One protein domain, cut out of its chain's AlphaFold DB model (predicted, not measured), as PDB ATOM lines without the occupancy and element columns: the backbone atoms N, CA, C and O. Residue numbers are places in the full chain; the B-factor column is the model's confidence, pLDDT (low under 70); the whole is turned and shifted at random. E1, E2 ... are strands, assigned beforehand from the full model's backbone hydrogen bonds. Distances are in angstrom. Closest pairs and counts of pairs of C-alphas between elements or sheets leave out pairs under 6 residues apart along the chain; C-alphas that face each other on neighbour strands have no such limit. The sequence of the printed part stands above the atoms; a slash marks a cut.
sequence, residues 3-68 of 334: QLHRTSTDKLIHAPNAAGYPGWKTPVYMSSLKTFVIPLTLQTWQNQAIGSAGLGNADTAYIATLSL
ATOM      1  N   GLN A   3     142.608 182.131 188.088       60.75
ATOM      2  CA  GLN A   3     141.243 182.559 188.386       60.75
ATOM      3  C   GLN A   3     140.704 183.361 187.203       60.75
ATOM      4  O   GLN A   3     141.315 184.349 186.794       60.75
ATOM      5  N   LEU A   4     139.562 182.925 186.669       52.41
ATOM      6  CA  LEU A   4     138.827 183.628 185.622       52.41
ATOM      7  C   LEU A   4     137.817 184.567 186.279       52.41
ATOM      8  O   LEU A   4     136.932 184.112 186.999       52.41
ATOM      9  N   HIS A   5     137.950 185.866 186.027       60.75
ATOM     10  CA  HIS A   5     136.980 186.869 186.466       60.75
ATOM     11  C   HIS A   5     136.326 187.524 185.249       60.75
ATOM     12  O   HIS A   5     137.003 187.874 184.280       60.75
ATOM     13  N   ARG A   6     134.999 187.698 185.311       53.66
ATOM     14  CA  ARG A   6     134.225 188.483 184.344       53.66
ATOM     15  C   ARG A   6     133.996 189.872 184.929       53.66
ATOM     16  O   ARG A   6     133.414 189.992 186.003       53.66
ATOM     17  N   THR A   7     134.426 190.912 184.226       57.09
ATOM     18  CA  THR A   7     134.218 192.312 184.631       57.09
ATOM     19  C   THR A   7     133.504 193.079 183.525       57.09
ATOM     20  O   THR A   7     133.889 192.970 182.361       57.09
ATOM     21  N   SER A   8     132.478 193.850 183.896       51.00
ATOM     22  CA  SER A   8     131.810 194.804 183.000       51.00
ATOM     23  C   SER A   8     132.773 195.939 182.619       51.00
ATOM     24  O   SER A   8     133.580 196.371 183.444       51.00
ATOM     25  N   THR A   9     132.726 196.383 181.363       52.16
ATOM     26  CA  THR A   9     133.757 197.176 180.665       52.16
ATOM     27  C   THR A   9     133.841 198.660 181.045       52.16
ATOM     28  O   THR A   9     134.764 199.333 180.591       52.16
ATOM     29  N   ASP A  10     132.983 199.170 181.932       48.53
ATOM     30  CA  ASP A  10     132.829 200.615 182.195       48.53
ATOM     31  C   ASP A  10     134.060 201.352 182.781       48.53
ATOM     32  O   ASP A  10     134.031 202.575 182.908       48.53
ATOM     33  N   LYS A  11     135.160 200.668 183.147       47.62
ATOM     34  CA  LYS A  11     136.353 201.306 183.763       47.62
ATOM     35  C   LYS A  11     137.732 200.789 183.317       47.62
ATOM     36  O   LYS A  11     138.719 201.026 184.014       47.62
ATOM     37  N   LEU A  12     137.866 200.105 182.180       48.50
ATOM     38  CA  LEU A  12     139.195 199.676 181.700       48.50
ATOM     39  C   LEU A  12     139.873 200.793 180.876       48.50
ATOM     40  O   LEU A  12     139.581 200.988 179.704       48.50
ATOM     41  N   ILE A  13     140.794 201.526 181.517       45.25
ATOM     42  CA  ILE A  13     141.381 202.821 181.088       45.25
ATOM     43  C   ILE A  13     142.369 202.757 179.893       45.25
ATOM     44  O   ILE A  13     142.895 203.786 179.485       45.25
ATOM     45  N   HIS A  14     142.594 201.618 179.229       49.56
ATOM     46  CA  HIS A  14     143.486 201.591 178.054       49.56
ATOM     47  C   HIS A  14     142.932 200.786 176.880       49.56
ATOM     48  O   HIS A  14     142.610 199.603 177.018       49.56
ATOM     49  N   ALA A  15     142.884 201.453 175.720       46.56
ATOM     50  CA  ALA A  15     142.386 200.929 174.459       46.56
ATOM     51  C   ALA A  15     143.054 199.581 174.098       46.56
ATOM     52  O   ALA A  15     144.271 199.427 174.242       46.56
ATOM     53  N   PRO A  16     142.271 198.577 173.685       51.62
ATOM     54  CA  PRO A  16     142.774 197.274 173.263       51.62
ATOM     55  C   PRO A  16     143.444 197.322 171.886       51.62
ATOM     56  O   PRO A  16     143.180 198.215 171.084       51.62
ATOM     57  N   ASN A  17     144.257 196.303 171.585       58.41
ATOM     58  CA  ASN A  17     144.643 196.016 170.205       58.41
ATOM     59  C   ASN A  17     143.366 195.761 169.393       58.41
ATOM     60  O   ASN A  17     142.579 194.882 169.738       58.41
ATOM     61  N   ALA A  18     143.173 196.509 168.305       58.12
ATOM     62  CA  ALA A  18     141.961 196.487 167.476       58.12
ATOM     63  C   ALA A  18     141.630 195.119 166.837       58.12
ATOM     64  O   ALA A  18     140.587 194.963 166.213       58.12
ATOM     65  N   ALA A  19     142.510 194.127 166.976       63.38
ATOM     66  CA  ALA A  19     142.466 192.870 166.242       63.38
ATOM     67  C   ALA A  19     141.832 191.686 167.003       63.38
ATOM     68  O   ALA A  19     141.814 190.581 166.477       63.38
ATOM     69  N   GLY A  20     141.315 191.876 168.223       67.81
ATOM     70  CA  GLY A  20     140.616 190.810 168.967       67.81
ATOM     71  C   GLY A  20     141.491 189.681 169.517       67.81
ATOM     72  O   GLY A  20     140.978 188.778 170.176       67.81
ATOM     73  N   TYR A  21     142.809 189.756 169.325       75.25
ATOM     74  CA  TYR A  21     143.758 188.824 169.923       75.25
ATOM     75  C   TYR A  21     143.873 189.017 171.444       75.25
ATOM     76  O   TYR A  21     143.762 190.147 171.936       75.25
ATOM     77  N   PRO A  22     144.118 187.932 172.203       77.69
ATOM     78  CA  PRO A  22     144.409 188.035 173.624       77.69
ATOM     79  C   PRO A  22     145.671 188.876 173.829       77.69
ATOM     80  O   PRO A  22     146.721 188.584 173.264       77.69
ATOM     81  N   GLY A  23     145.556 189.929 174.633       79.00
ATOM     82  CA  GLY A  23     146.654 190.843 174.929       79.00
ATOM     83  C   GLY A  23     147.140 190.685 176.363       79.00
ATOM     84  O   GLY A  23     146.336 190.740 177.299       79.00
ATOM     85  N   TRP A  24     148.449 190.538 176.542       80.44
ATOM     86  CA  TRP A  24     149.094 190.657 177.841       80.44
ATOM     87  C   TRP A  24     149.151 192.126 178.249       80.44
ATOM     88  O   TRP A  24     149.552 193.000 177.479       80.44
ATOM     89  N   LYS A  25     148.723 192.408 179.478       82.31
ATOM     90  CA  LYS A  25     148.841 193.734 180.086       82.31
ATOM     91  C   LYS A  25     150.067 193.796 180.989       82.31
ATOM     92  O   LYS A  25     150.615 192.771 181.398       82.31
ATOM     93  N   THR A  26     150.487 195.017 181.299       78.38
ATOM     94  CA  THR A  26     151.576 195.259 182.243       78.38
ATOM     95  C   THR A  26     151.261 194.599 183.591       78.38
ATOM     96  O   THR A  26     150.104 194.626 184.027       78.38
ATOM     97  N   PRO A  27     152.256 193.989 184.259       79.75
ATOM     98  CA  PRO A  27     152.064 193.442 185.595       79.75
ATOM     99  C   PRO A  27     151.550 194.522 186.551       79.75
ATOM    100  O   PRO A  27     152.095 195.625 186.605       79.75
ATOM    101  N   VAL A  28     150.519 194.199 187.329       81.50
ATOM    102  CA  VAL A  28     149.946 195.101 188.338       81.50
ATOM    103  C   VAL A  28     150.216 194.529 189.719       81.50
ATOM    104  O   VAL A  28     149.905 193.367 189.990       81.50
ATOM    105  N   TYR A  29     150.788 195.341 190.607       76.25
ATOM    106  CA  TYR A  29     150.954 194.955 192.003       76.25
ATOM    107  C   TYR A  29     149.616 195.021 192.739       76.25
ATOM    108  O   TYR A  29     148.974 196.070 192.791       76.25
ATOM    109  N   MET A  30     149.211 193.911 193.350       79.50
ATOM    110  CA  MET A  30     148.048 193.853 194.227       79.50
ATOM    111  C   MET A  30     148.520 193.803 195.677       79.50
ATOM    112  O   MET A  30     148.860 192.739 196.201       79.50
ATOM    113  N   SER A  31     148.520 194.961 196.339       71.62
ATOM    114  CA  SER A  31     148.990 195.118 197.722       71.62
ATOM    115  C   SER A  31     148.263 194.208 198.717       71.62
ATOM    116  O   SER A  31     148.901 193.643 199.604       71.62
ATOM    117  N   SER A  32     146.956 193.992 198.534       76.62
ATOM    118  CA  SER A  32     146.138 193.098 199.369       76.62
ATOM    119  C   SER A  32     146.598 191.640 199.328       76.62
ATOM    120  O   SER A  32     146.510 190.933 200.328       76.62
ATOM    121  N   LEU A  33     147.118 191.198 198.184       76.31
ATOM    122  CA  LEU A  33     147.600 189.836 197.961       76.31
ATOM    123  C   LEU A  33     149.123 189.727 198.085       76.31
ATOM    124  O   LEU A  33     149.665 188.627 197.983       76.31
ATOM    125  N   LYS A  34     149.815 190.862 198.260       72.75
ATOM    126  CA  LYS A  34     151.279 190.986 198.198       72.75
ATOM    127  C   LYS A  34     151.876 190.255 196.993       72.75
ATOM    128  O   LYS A  34     152.963 189.690 197.068       72.75
ATOM    129  N   THR A  35     151.145 190.250 195.884       75.06
ATOM    130  CA  THR A  35     151.529 189.556 194.660       75.06
ATOM    131  C   THR A  35     151.303 190.478 193.485       75.06
ATOM    132  O   THR A  35     150.416 191.333 193.493       75.06
ATOM    133  N   PHE A  36     152.110 190.295 192.460       76.38
ATOM    134  CA  PHE A  36     151.808 190.861 191.165       76.38
ATOM    135  C   PHE A  36     150.874 189.917 190.425       76.38
ATOM    136  O   PHE A  36     150.958 188.689 190.549       76.38
ATOM    137  N   VAL A  37     150.008 190.518 189.628       82.12
ATOM    138  CA  VAL A  37     149.129 189.817 188.713       82.12
ATOM    139  C   VAL A  37     149.442 190.285 187.309       82.12
ATOM    140  O   VAL A  37     149.520 191.486 187.052       82.12
ATOM    141  N   ILE A  38     149.608 189.331 186.401       80.69
ATOM    142  CA  ILE A  38     149.709 189.615 184.973       80.69
ATOM    143  C   ILE A  38     148.342 189.304 184.360       80.69
ATOM    144  O   ILE A  38     147.960 188.129 184.331       80.69
ATOM    145  N   PRO A  39     147.580 190.324 183.921       79.94
ATOM    146  CA  PRO A  39     146.300 190.106 183.275       79.94
ATOM    147  C   PRO A  39     146.513 189.732 181.807       79.94
ATOM    148  O   PRO A  39     147.153 190.468 181.052       79.94
ATOM    149  N   LEU A  40     145.912 188.623 181.393       82.31
ATOM    150  CA  LEU A  40     145.644 188.323 179.993       82.31
ATOM    151  C   LEU A  40     144.206 188.738 179.697       82.31
ATOM    152  O   LEU A  40     143.275 188.172 180.273       82.31
ATOM    153  N   THR A  41     144.031 189.732 178.832       81.00
ATOM    154  CA  THR A  41     142.706 190.225 178.445       81.00
ATOM    155  C   THR A  41     142.312 189.657 177.093       81.00
ATOM    156  O   THR A  41     143.003 189.909 176.106       81.00
ATOM    157  N   LEU A  42     141.189 188.942 177.039       82.38
ATOM    158  CA  LEU A  42     140.573 188.476 175.798       82.38
ATOM    159  C   LEU A  42     139.237 189.182 175.599       82.38
ATOM    160  O   LEU A  42     138.356 189.095 176.454       82.38
ATOM    161  N   GLN A  43     139.096 189.881 174.480       80.19
ATOM    162  CA  GLN A  43     137.885 190.619 174.148       80.19
ATOM    163  C   GLN A  43     136.951 189.791 173.275       80.19
ATOM    164  O   GLN A  43     137.399 189.036 172.413       80.19
ATOM    165  N   THR A  44     135.649 189.954 173.492       81.44
ATOM    166  CA  THR A  44     134.613 189.338 172.661       81.44
ATOM    167  C   THR A  44     133.627 190.381 172.163       81.44
ATOM    168  O   THR A  44     133.224 191.273 172.914       81.44
ATOM    169  N   TRP A  45     133.207 190.230 170.910       85.75
ATOM    170  CA  TRP A  45     132.164 191.033 170.283       85.75
ATOM    171  C   TRP A  45     130.859 190.248 170.242       85.75
ATOM    172  O   TRP A  45     130.856 189.020 170.136       85.75
ATOM    173  N   GLN A  46     129.741 190.963 170.319       84.19
ATOM    174  CA  GLN A  46     128.425 190.348 170.241       84.19
ATOM    175  C   GLN A  46     128.266 189.613 168.899       84.19
ATOM    176  O   GLN A  46     128.584 190.159 167.841       84.19
ATOM    177  N   ASN A  47     127.778 188.370 168.941       85.75
ATOM    178  CA  ASN A  47     127.579 187.503 167.768       85.75
ATOM    179  C   ASN A  47     128.855 187.174 166.966       85.75
ATOM    180  O   ASN A  47     128.765 186.766 165.810       85.75
ATOM    181  N   GLN A  48     130.035 187.337 167.564       84.00
ATOM    182  CA  GLN A  48     131.312 186.924 166.989       84.00
ATOM    183  C   GLN A  48     131.871 185.723 167.754       84.00
ATOM    184  O   GLN A  48     131.587 185.536 168.940       84.00
ATOM    185  N   ALA A  49     132.660 184.892 167.073       81.06
ATOM    186  CA  ALA A  49     133.379 183.816 167.738       81.06
ATOM    187  C   ALA A  49     134.388 184.398 168.744       81.06
ATOM    188  O   ALA A  49     134.885 185.516 168.599       81.06
ATOM    189  N   ILE A  50     134.708 183.634 169.789       75.88
ATOM    190  CA  ILE A  50     135.733 184.043 170.752       75.88
ATOM    191  C   ILE A  50     137.065 184.208 170.006       75.88
ATOM    192  O   ILE A  50     137.527 183.275 169.354       75.88
ATOM    193  N   GLY A  51     137.671 185.393 170.113       72.56
ATOM    194  CA  GLY A  51     138.921 185.733 169.429       72.56
ATOM    195  C   GLY A  51     138.763 186.317 168.019       72.56
ATOM    196  O   GLY A  51     139.779 186.639 167.411       72.56
ATOM    197  N   SER A  52     137.541 186.495 167.493       79.19
ATOM    198  CA  SER A  52     137.324 187.248 166.250       79.19
ATOM    199  C   SER A  52     136.909 188.693 166.534       79.19
ATOM    200  O   SER A  52     136.009 188.953 167.335       79.19
ATOM    201  N   ALA A  53     137.570 189.645 165.871       79.12
ATOM    202  CA  ALA A  53     137.219 191.060 165.954       79.12
ATOM    203  C   ALA A  53     135.895 191.336 165.222       79.12
ATOM    204  O   ALA A  53     135.698 190.891 164.091       79.12
ATOM    205  N   GLY A  54     134.992 192.077 165.866       80.69
ATOM    206  CA  GLY A  54     133.738 192.551 165.281       80.69
ATOM    207  C   GLY A  54     133.752 194.056 165.022       80.69
ATOM    208  O   GLY A  54     134.599 194.788 165.531       80.69
ATOM    209  N   LEU A  55     132.778 194.536 164.247       78.62
ATOM    210  CA  LEU A  55     132.510 195.971 164.134       78.62
ATOM    211  C   LEU A  55     131.906 196.476 165.454       78.62
ATOM    212  O   LEU A  55     130.924 195.917 165.938       78.62
ATOM    213  N   GLY A  56     132.480 197.539 166.017       77.94
ATOM    214  CA  GLY A  56     132.019 198.160 167.263       77.94
ATOM    215  C   GLY A  56     132.903 197.861 168.477       77.94
ATOM    216  O   GLY A  56     134.000 197.311 168.363       77.94
ATOM    217  N   ASN A  57     132.430 198.270 169.655       78.12
ATOM    218  CA  ASN A  57     133.149 198.083 170.913       78.12
ATOM    219  C   ASN A  57     133.043 196.631 171.396       78.12
ATOM    220  O   ASN A  57     132.014 195.981 171.212       78.12
ATOM    221  N   ALA A  58     134.098 196.138 172.045       76.75
ATOM    222  CA  ALA A  58     134.057 194.845 172.720       76.75
ATOM    223  C   ALA A  58     133.021 194.864 173.858       76.75
ATOM    224  O   ALA A  58     133.012 195.781 174.681       76.75
ATOM    225  N   ASP A  59     132.180 193.834 173.914       75.62
ATOM    226  CA  ASP A  59     131.043 193.730 174.841       75.62
ATOM    227  C   ASP A  59     131.446 193.056 176.167       75.62
ATOM    228  O   ASP A  59     130.888 193.291 177.234       75.62
ATOM    229  N   THR A  60     132.467 192.195 176.145       73.62
ATOM    230  CA  THR A  60     132.980 191.527 177.350       73.62
ATOM    231  C   THR A  60     134.487 191.307 177.242       73.62
ATOM    232  O   THR A  60     135.022 191.080 176.155       73.62
ATOM    233  N   ALA A  61     135.174 191.372 178.386       74.81
ATOM    234  CA  ALA A  61     136.571 190.986 178.523       74.81
ATOM    235  C   ALA A  61     136.706 189.831 179.525       74.81
ATOM    236  O   ALA A  61     136.212 189.913 180.653       74.81
ATOM    237  N   TYR A  62     137.394 188.768 179.119       74.94
ATOM    238  CA  TYR A  62     137.845 187.708 180.016       74.94
ATOM    239  C   TYR A  62     139.235 188.061 180.523       74.94
ATOM    240  O   TYR A  62     140.119 188.385 179.728       74.94
ATOM    241  N   ILE A  63     139.417 187.993 181.842       75.50
ATOM    242  CA  ILE A  63     140.703 188.248 182.483       75.50
ATOM    243  C   ILE A  63     141.195 186.939 183.089       75.50
ATOM    244  O   ILE A  63     140.584 186.408 184.020       75.50
ATOM    245  N   ALA A  64     142.307 186.429 182.564       78.50
ATOM    246  CA  ALA A  64     143.076 185.385 183.226       78.50
ATOM    247  C   ALA A  64     144.238 186.027 183.984       78.50
ATOM    248  O   ALA A  64     144.907 186.928 183.479       78.50
ATOM    249  N   THR A  65     144.450 185.578 185.217       78.44
ATOM    250  CA  THR A  65     145.455 186.139 186.121       78.44
ATOM    251  C   THR A  65     146.500 185.084 186.460       78.44
ATOM    252  O   THR A  65     146.167 183.956 186.831       78.44
ATOM    253  N   LEU A  66     147.778 185.450 186.328       82.81
ATOM    254  CA  LEU A  66     148.904 184.651 186.806       82.81
ATOM    255  C   LEU A  66     149.520 185.328 188.033       82.81
ATOM    256  O   LEU A  66     149.937 186.483 187.952       82.81
ATOM    257  N   SER A  67     149.587 184.605 189.154       84.94
ATOM    258  CA  SER A  67     150.261 185.087 190.364       84.94
ATOM    259  C   SER A  67     151.775 184.918 190.244       84.94
ATOM    260  O   SER A  67     152.256 183.793 190.065       84.94
ATOM    261  N   LEU A  68     152.531 186.003 190.438       82.56
ATOM    262  CA  LEU A  68     154.000 185.963 190.445       82.56
ATOM    263  C   LEU A  68     154.561 185.099 191.581       82.56
ATOM    264  O   LEU A  68     155.635 184.520 191.430       82.56
TER     265      LEU A  68
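What this domain is: This is residues 3 to 68 of the 334 residues of an uncharacterized protein of Rhizoclosmatium globosum (UniProt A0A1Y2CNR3). With little regular structure, a narrow, strongly twisted and curled sheet is built on the long hairpin E3 and E4, with short E1 and E2 at its edges; the unnamed residues 8 to 27 loop from E1 to E2. The 66 printed residues hold four named strands, E1 to E4 along the chain, and no named helix: all strand, with 26 residues in strands. The antiparallel order E1 E4 E3 E2 is a Greek key, a meander E2 E3 E4 of successive neighbours with E1 beside E4. It is only just compact, close to loose, with radius of gyration of the C-alphas 12.6 A and spans 39 by 19 by 18 A.

Where its parts are: E3, residues 35 to 44, measures 27.8 A; E4, residues 60 to 67, measures 22.6 A and ends at C-alpha 67 (150.261, 185.087, 190.364). E1, residues 3 to 7, begins at C-alpha 3 (141.243, 182.559, 188.386); E2 is residues 28 to 30.

How they stand to each other: E3 and E4 are antiparallel at 155 degrees, with N 40 and O 64 2.9 A apart. E1 and E4 have N 5 and O 63 at 3.4 A; hairpin E2 and E3 has N 30 and O 35 at 2.8 A.

The domain as a whole: The printed part has no cut. Links E1 to E2 and E3 to E4 are long. Residues 3 to 20 have pLDDT under 70.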